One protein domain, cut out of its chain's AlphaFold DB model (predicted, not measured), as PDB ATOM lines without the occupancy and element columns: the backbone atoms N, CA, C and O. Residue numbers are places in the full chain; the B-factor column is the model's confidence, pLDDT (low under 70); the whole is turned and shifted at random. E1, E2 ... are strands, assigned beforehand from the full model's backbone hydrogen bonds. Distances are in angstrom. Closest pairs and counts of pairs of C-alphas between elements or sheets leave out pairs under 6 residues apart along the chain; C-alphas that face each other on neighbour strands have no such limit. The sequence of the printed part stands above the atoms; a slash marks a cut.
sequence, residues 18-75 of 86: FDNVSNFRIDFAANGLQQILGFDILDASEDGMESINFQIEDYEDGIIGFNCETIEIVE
ATOM      1  N   PHE A  18     -32.030  40.580  -3.459       96.69
ATOM      2  CA  PHE A  18     -32.529  39.677  -2.426       96.69
ATOM      3  C   PHE A  18     -31.499  38.565  -2.249       96.69
ATOM      4  O   PHE A  18     -31.236  37.829  -3.206       96.69
ATOM      5  N   ASP A  19     -30.926  38.427  -1.054       97.12
ATOM      6  CA  ASP A  19     -29.886  37.425  -0.808       97.12
ATOM      7  C   ASP A  19     -30.402  36.239   0.005       97.12
ATOM      8  O   ASP A  19     -31.373  36.322   0.762       97.12
ATOM      9  N   ASN A  20     -29.719  35.105  -0.179       96.31
ATOM     10  CA  ASN A  20     -30.058  33.818   0.425       96.31
ATOM     11  C   ASN A  20     -31.516  33.392   0.155       96.31
ATOM     12  O   ASN A  20     -32.260  32.976   1.042       96.31
ATOM     13  N   VAL A  21     -31.934  33.537  -1.105       96.38
ATOM     14  CA  VAL A  21     -33.301  33.242  -1.535       96.38
ATOM     15  C   VAL A  21     -33.612  31.751  -1.396       96.38
ATOM     16  O   VAL A  21     -32.875  30.893  -1.887       96.38
ATOM     17  N   SER A  22     -34.753  31.443  -0.782       95.44
ATOM     18  CA  SER A  22     -35.278  30.084  -0.634       95.44
ATOM     19  C   SER A  22     -36.772  30.023  -0.962       95.44
ATOM     20  O   SER A  22     -37.439  31.048  -1.083       95.44
ATOM     21  N   ASN A  23     -37.297  28.809  -1.166       93.50
ATOM     22  CA  ASN A  23     -38.704  28.565  -1.522       93.50
ATOM     23  C   ASN A  23     -39.199  29.383  -2.729       93.50
ATOM     24  O   ASN A  23     -40.351  29.800  -2.776       93.50
ATOM     25  N   PHE A  24     -38.321  29.599  -3.711       92.69
ATOM     26  CA  PHE A  24     -38.642  30.382  -4.895       92.69
ATOM     27  C   PHE A  24     -39.698  29.693  -5.761       92.69
ATOM     28  O   PHE A  24     -39.497  28.578  -6.252       92.69
ATOM     29  N   ARG A  25     -40.806  30.395  -5.983       89.94
ATOM     30  CA  ARG A  25     -41.900  30.011  -6.865       89.94
ATOM     31  C   ARG A  25     -42.070  31.075  -7.938       89.94
ATOM     32  O   ARG A  25     -42.175  32.258  -7.633       89.94
ATOM     33  N   ILE A  26     -42.166  30.612  -9.182       86.94
ATOM     34  CA  ILE A  26     -42.630  31.399 -10.320       86.94
ATOM     35  C   ILE A  26     -43.663  30.586 -11.094       86.94
ATOM     36  O   ILE A  26     -43.400  29.430 -11.430       86.94
ATOM     37  N   ASP A  27     -44.799  31.202 -11.407       82.12
ATOM     38  CA  ASP A  27     -45.861  30.604 -12.218       82.12
ATOM     39  C   ASP A  27     -46.326  31.565 -13.321       82.12
ATOM     40  O   ASP A  27     -47.378  32.201 -13.258       82.12
ATOM     41  N   PHE A  28     -45.501  31.709 -14.359       77.31
ATOM     42  CA  PHE A  28     -45.864  32.505 -15.525       77.31
ATOM     43  C   PHE A  28     -46.755  31.692 -16.468       77.31
ATOM     44  O   PHE A  28     -46.278  30.899 -17.280       77.31
ATOM     45  N   ALA A  29     -48.064  31.939 -16.410       68.44
ATOM     46  CA  ALA A  29     -49.052  31.247 -17.243       68.44
ATOM     47  C   ALA A  29     -48.991  31.600 -18.750       68.44
ATOM     48  O   ALA A  29     -49.633  30.941 -19.570       68.44
ATOM     49  N   ALA A  30     -48.243  32.638 -19.144       65.88
ATOM     50  CA  ALA A  30     -48.208  33.152 -20.513       65.88
ATOM     51  C   ALA A  30     -46.779  33.312 -21.045       65.88
ATOM     52  O   ALA A  30     -45.876  33.732 -20.324       65.88
ATOM     53  N   ASN A  31     -46.598  33.043 -22.341       70.62
ATOM     54  CA  ASN A  31     -45.337  33.266 -23.047       70.62
ATOM     55  C   ASN A  31     -45.094  34.776 -23.229       70.62
ATOM     56  O   ASN A  31     -45.762  35.408 -24.047       70.62
ATOM     57  N   GLY A  32     -44.132  35.350 -22.501       72.62
ATOM     58  CA  GLY A  32     -43.734  36.755 -22.640       72.62
ATOM     59  C   GLY A  32     -43.142  37.347 -21.363       72.62
ATOM     60  O   GLY A  32     -43.037  36.669 -20.346       72.62
ATOM     61  N   LEU A  33     -42.757  38.626 -21.423       74.00
ATOM     62  CA  LEU A  33     -42.443  39.402 -20.223       74.00
ATOM     63  C   LEU A  33     -43.732  39.632 -19.438       74.00
ATOM     64  O   LEU A  33     -44.701  40.151 -19.991       74.00
ATOM     65  N   GLN A  34     -43.722  39.262 -18.161       74.94
ATOM     66  CA  GLN A  34     -44.821  39.544 -17.250       74.94
ATOM     67  C   GLN A  34     -44.433  40.683 -16.319       74.94
ATOM     68  O   GLN A  34     -43.353  40.682 -15.728       74.94
ATOM     69  N   GLN A  35     -45.313  41.675 -16.233       77.12
ATOM     70  CA  GLN A  35     -45.185  42.765 -15.284       77.12
ATOM     71  C   GLN A  35     -45.951  42.384 -14.022       77.12
ATOM     72  O   GLN A  35     -47.163  42.203 -14.084       77.12
ATOM     73  N   ILE A  36     -45.257  42.315 -12.889       79.69
ATOM     74  CA  ILE A  36     -45.916  42.304 -11.581       79.69
ATOM     75  C   ILE A  36     -46.373  43.730 -11.253       79.69
ATOM     76  O   ILE A  36     -45.625  44.691 -11.459       79.69
ATOM     77  N   LEU A  37     -47.611  43.886 -10.784       80.94
ATOM     78  CA  LEU A  37     -48.147  45.201 -10.408       80.94
ATOM     79  C   LEU A  37     -47.566  45.705  -9.080       80.94
ATOM     80  O   LEU A  37     -47.463  46.912  -8.867       80.94
ATOM     81  N   GLY A  38     -47.179  44.776  -8.208       86.25
ATOM     82  CA  GLY A  38     -46.584  45.029  -6.904       86.25
ATOM     83  C   GLY A  38     -46.387  43.724  -6.136       86.25
ATOM     84  O   GLY A  38     -46.825  42.662  -6.585       86.25
ATOM     85  N   PHE A  39     -45.712  43.821  -4.998       90.62
ATOM     86  CA  PHE A  39     -45.477  42.721  -4.071       90.62
ATOM     87  C   PHE A  39     -45.465  43.251  -2.637       90.62
ATOM     88  O   PHE A  39     -45.123  44.414  -2.404       90.62
ATOM     89  N   ASP A  40     -45.806  42.382  -1.695       92.00
ATOM     90  CA  ASP A  40     -45.630  42.613  -0.271       92.00
ATOM     91  C   ASP A  40     -44.261  42.110   0.191       92.00
ATOM     92  O   ASP A  40     -43.736  41.109  -0.300       92.00
ATOM     93  N   ILE A  41     -43.692  42.826   1.160       94.69
ATOM     94  CA  ILE A  41     -42.511  42.412   1.916       94.69
ATOM     95  C   ILE A  41     -42.969  42.222   3.359       94.69
ATOM     96  O   ILE A  41     -43.248  43.201   4.056       94.69
ATOM     97  N   LEU A  42     -43.074  40.972   3.792       95.00
ATOM     98  CA  LEU A  42     -43.477  40.612   5.147       95.00
ATOM     99  C   LEU A  42     -42.232  40.326   5.985       95.00
ATOM    100  O   LEU A  42     -41.355  39.585   5.547       95.00
ATOM    101  N   ASP A  43     -42.159  40.908   7.180       95.62
ATOM    102  CA  ASP A  43     -41.141  40.556   8.172       95.62
ATOM    103  C   ASP A  43     -41.485  39.191   8.784       95.62
ATOM    104  O   ASP A  43     -42.584  39.000   9.307       95.62
ATOM    105  N   ALA A  44     -40.546  38.255   8.685       95.19
ATOM    106  CA  ALA A  44     -40.619  36.888   9.196       95.19
ATOM    107  C   ALA A  44     -39.452  36.571  10.153       95.19
ATOM    108  O   ALA A  44     -39.240  35.420  10.531       95.19
ATOM    109  N   SER A  45     -38.679  37.584  10.562       93.88
ATOM    110  CA  SER A  45     -37.474  37.401  11.384       93.88
ATOM    111  C   SER A  45     -37.757  36.819  12.778       93.88
ATOM    112  O   SER A  45     -36.881  36.201  13.392       93.88
ATOM    113  N   GLU A  46     -38.989  36.960  13.276       94.25
ATOM    114  CA  GLU A  46     -39.420  36.420  14.570       94.25
ATOM    115  C   GLU A  46     -39.927  34.967  14.502       94.25
ATOM    116  O   GLU A  46     -40.136  34.341  15.546       94.25
ATOM    117  N   ASP A  47     -40.052  34.382  13.306       91.38
ATOM    118  CA  ASP A  47     -40.601  33.029  13.123       91.38
ATOM    119  C   ASP A  47     -39.614  31.913  13.517       91.38
ATOM    120  O   ASP A  47     -39.948  30.725  13.507       91.38
ATOM    121  N   GLY A  48     -38.384  32.279  13.892       88.56
ATOM    122  CA  GLY A  48     -37.361  31.354  14.385       88.56
ATOM    123  C   GLY A  48     -36.748  30.462  13.303       88.56
ATOM    124  O   GLY A  48     -36.089  29.473  13.632       88.56
ATOM    125  N   MET A  49     -36.957  30.793  12.025       87.75
ATOM    126  CA  MET A  49     -36.325  30.111  10.902       87.75
ATOM    127  C   MET A  49     -34.958  30.731  10.604       87.75
ATOM    128  O   MET A  49     -34.836  31.928  10.364       87.75
ATOM    129  N   GLU A  50     -33.912  29.905  10.621       87.94
ATOM    130  CA  GLU A  50     -32.556  30.353  10.304       87.94
ATOM    131  C   GLU A  50     -32.494  30.885   8.864       87.94
ATOM    132  O   GLU A  50     -32.974  30.229   7.937       87.94
ATOM    133  N   SER A  51     -31.907  32.073   8.687       88.94
ATOM    134  CA  SER A  51     -31.729  32.729   7.385       88.94
ATOM    135  C   SER A  51     -33.017  33.067   6.611       88.94
ATOM    136  O   SER A  51     -32.970  33.289   5.403       88.94
ATOM    137  N   ILE A  52     -34.168  33.150   7.283       94.25
ATOM    138  CA  ILE A  52     -35.411  33.663   6.692       94.25
ATOM    139  C   ILE A  52     -35.879  34.844   7.532       94.25
ATOM    140  O   ILE A  52     -36.405  34.665   8.624       94.25
ATOM    141  N   ASN A  53     -35.683  36.050   7.000       96.75
ATOM    142  CA  ASN A  53     -36.127  37.286   7.647       96.75
ATOM    143  C   ASN A  53     -37.291  37.934   6.906       96.75
ATOM    144  O   ASN A  53     -38.036  38.696   7.509       96.75
ATOM    145  N   PHE A  54     -37.448  37.646   5.612       97.44
ATOM    146  CA  PHE A  54     -38.494  38.246   4.798       97.44
ATOM    147  C   PHE A  54     -39.177  37.220   3.908       97.44
ATOM    148  O   PHE A  54     -38.516  36.365   3.308       97.44
ATOM    149  N   GLN A  55     -40.491  37.372   3.770       95.94
ATOM    150  CA  GLN A  55     -41.304  36.688   2.772       95.94
ATOM    151  C   GLN A  55     -41.799  37.712   1.748       95.94
ATOM    152  O   GLN A  55     -42.336  38.761   2.109       95.94
ATOM    153  N   ILE A  56     -41.589  37.402   0.472       95.00
ATOM    154  CA  ILE A  56     -41.995  38.209  -0.675       95.00
ATOM    155  C   ILE A  56     -43.122  37.476  -1.388       95.00
ATOM    156  O   ILE A  56     -42.943  36.323  -1.779       95.00
ATOM    157  N   GLU A  57     -44.255  38.145  -1.579       92.25
ATOM    158  CA  GLU A  57     -45.386  37.623  -2.352       92.25
ATOM    159  C   GLU A  57     -45.959  38.709  -3.252       92.25
ATOM    160  O   GLU A  57     -46.128  39.856  -2.839       92.25
ATOM    161  N   ASP A  58     -46.243  38.364  -4.501       88.25
ATOM    162  CA  ASP A  58     -46.911  39.267  -5.421       88.25
ATOM    163  C   ASP A  58     -48.407  39.421  -5.107       88.25
ATOM    164  O   ASP A  58     -49.043  38.554  -4.508       88.25
ATOM    165  N   TYR A  59     -48.993  40.536  -5.546       81.62
ATOM    166  CA  TYR A  59     -50.416  40.800  -5.316       81.62
ATOM    167  C   TYR A  59     -51.368  39.939  -6.155       81.62
ATOM    168  O   TYR A  59     -52.545  39.831  -5.805       81.62
ATOM    169  N   GLU A  60     -50.908  39.378  -7.274       66.38
ATOM    170  CA  GLU A  60     -51.770  38.689  -8.232       66.38
ATOM    171  C   GLU A  60     -51.573  37.172  -8.154       66.38
ATOM    172  O   GLU A  60     -50.733  36.602  -8.830       66.38
ATOM    173  N   ASP A  61     -52.391  36.489  -7.352       66.62
ATOM    174  CA  ASP A  61     -52.563  35.024  -7.374       66.62
ATOM    175  C   ASP A  61     -51.270  34.167  -7.299       66.62
ATOM    176  O   ASP A  61     -51.259  32.993  -7.692       66.62
ATOM    177  N   GLY A  62     -50.188  34.693  -6.713       66.06
ATOM    178  CA  GLY A  62     -48.980  33.920  -6.418       66.06
ATOM    179  C   GLY A  62     -48.126  33.617  -7.650       66.06
ATOM    180  O   GLY A  62     -47.584  32.504  -7.749       66.06
ATOM    181  N   ILE A  63     -48.025  34.564  -8.592       80.12
ATOM    182  CA  ILE A  63     -47.138  34.468  -9.759       80.12
ATOM    183  C   ILE A  63     -45.677  34.426  -9.309       80.12
ATOM    184  O   ILE A  63     -44.896  33.690  -9.914       80.12
ATOM    185  N   ILE A  64     -45.299  35.176  -8.269       88.31
ATOM    186  CA  ILE A  64     -43.937  35.195  -7.723       88.31
ATOM    187  C   ILE A  64     -44.000  35.179  -6.198       88.31
ATOM    188  O   ILE A  64     -44.565  36.074  -5.578       88.31
ATOM    189  N   GLY A  65     -43.338  34.198  -5.588       92.69
ATOM    190  CA  GLY A  65     -43.188  34.152  -4.137       92.69
ATOM    191  C   GLY A  65     -41.865  33.532  -3.723       92.69
ATOM    192  O   GLY A  65     -41.409  32.575  -4.352       92.69
ATOM    193  N   PHE A  66     -41.221  34.084  -2.698       95.50
ATOM    194  CA  PHE A  66     -39.975  33.545  -2.153       95.50
ATOM    195  C   PHE A  66     -39.659  34.098  -0.764       95.50
ATOM    196  O   PHE A  66     -40.176  35.132  -0.353       95.50
ATOM    197  N   ASN A  67     -38.749  33.425  -0.067       97.00
ATOM    198  CA  ASN A  67     -38.179  33.882   1.195       97.00
ATOM    199  C   ASN A  67     -36.754  34.391   0.969       97.00
ATOM    200  O   ASN A  67     -36.064  33.891   0.078       97.00
ATOM    201  N   CYS A  68     -36.285  35.331   1.786       97.56
ATOM    202  CA  CYS A  68     -34.895  35.793   1.765       97.56
ATOM    203  C   CYS A  68     -34.405  36.238   3.149       97.56
ATOM    204  O   CYS A  68     -35.190  36.441   4.083       97.56
ATOM    205  N   GLU A  69     -33.088  36.374   3.280       97.69
ATOM    206  CA  GLU A  69     -32.443  36.821   4.516       97.69
ATOM    207  C   GLU A  69     -32.260  38.341   4.539       97.69
ATOM    208  O   GLU A  69     -32.491  38.984   5.563       97.69
ATOM    209  N   THR A  70     -31.860  38.930   3.413       97.44
ATOM    210  CA  THR A  70     -31.596  40.367   3.287       97.44
ATOM    211  C   THR A  70     -32.199  40.928   2.011       97.44
ATOM    212  O   THR A  70     -32.302  40.244   0.990       97.44
ATOM    213  N   ILE A  71     -32.589  42.202   2.086       97.31
ATOM    214  CA  ILE A  71     -33.088  42.995   0.965       97.31
ATOM    215  C   ILE A  71     -32.240  44.261   0.904       97.31
ATOM    216  O   ILE A  71     -32.167  45.011   1.880       97.31
ATOM    217  N   GLU A  72     -31.617  44.510  -0.240       97.75
ATOM    218  CA  GLU A  72     -30.738  45.660  -0.439       97.75
ATOM    219  C   GLU A  72     -31.241  46.549  -1.573       97.75
ATOM    220  O   GLU A  72     -31.622  46.066  -2.638       97.75
ATOM    221  N   ILE A  73     -31.193  47.868  -1.369       97.06
ATOM    222  CA  ILE A  73     -31.340  48.833  -2.461       97.06
ATOM    223  C   ILE A  73     -29.982  48.973  -3.140       97.06
ATOM    224  O   ILE A  73     -29.058  49.557  -2.575       97.06
ATOM    225  N   VAL A  74     -29.879  48.460  -4.360       98.19
ATOM    226  CA  VAL A  74     -28.642  48.506  -5.149       98.19
ATOM    227  C   VAL A  74     -28.521  49.835  -5.887       98.19
ATOM    228  O   VAL A  74     -27.441  50.417  -5.962       98.19
ATOM    229  N   GLU A  75     -29.635  50.337  -6.418       97.75
ATOM    230  CA  GLU A  75     -29.670  51.586  -7.172       97.75
ATOM    231  C   GLU A  75     -31.007  52.300  -6.987       97.75
ATOM    232  O   GLU A  75     -32.062  51.671  -6.901       97.75
TER     233      GLU A  75
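This is residues 18 to 75 of the 86 residues of an uncharacterized protein of Chitinophaga ginsengisegetis (UniProt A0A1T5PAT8). Four antiparallel strands form one sheet, order E1, E4, E3, E2; E5 turns away from one end as an arm, and the loop of residues 27 to 38 extends past the other. The 58 printed residues have strands E1 to E5 in chain order and no named helix: all strand, with 26 residues, under half, in named elements. It is only just compact, close to loose, radius of gyration of the C-alphas 12.4 A, spans 37 by 26 by 16 A.

Find C-alpha 22 at (-35.278, 30.084, -0.634), where E1, residues 22 to 26, begins. Next come E2, 39 to 43, E3, 54 to 58, and E4, 64 to 68. E5, 70 to 75, runs 15.5 A to C-alpha 75 at (-29.670, 51.586, -7.172).

E1 to E4 form a Greek key: a meander E2 E3 E4, each strand the antiparallel neighbour of the one before, with E1 antiparallel to E4. Look for N 25 and O 65 at 2.8 A, N 56 and O 66 at 2.8 A, and N 42 and O 55 at 2.9 A, within hydrogen-bond range. E5 pairs with no named strand; E4 and E5 meet only through their link.

C-alphas 31 and 48 are farthest apart, 38.3 A. The printed part has no cut; E1 to E2 is a long link. Residues 29 to 30 and 60 to 62 have pLDDT under 70.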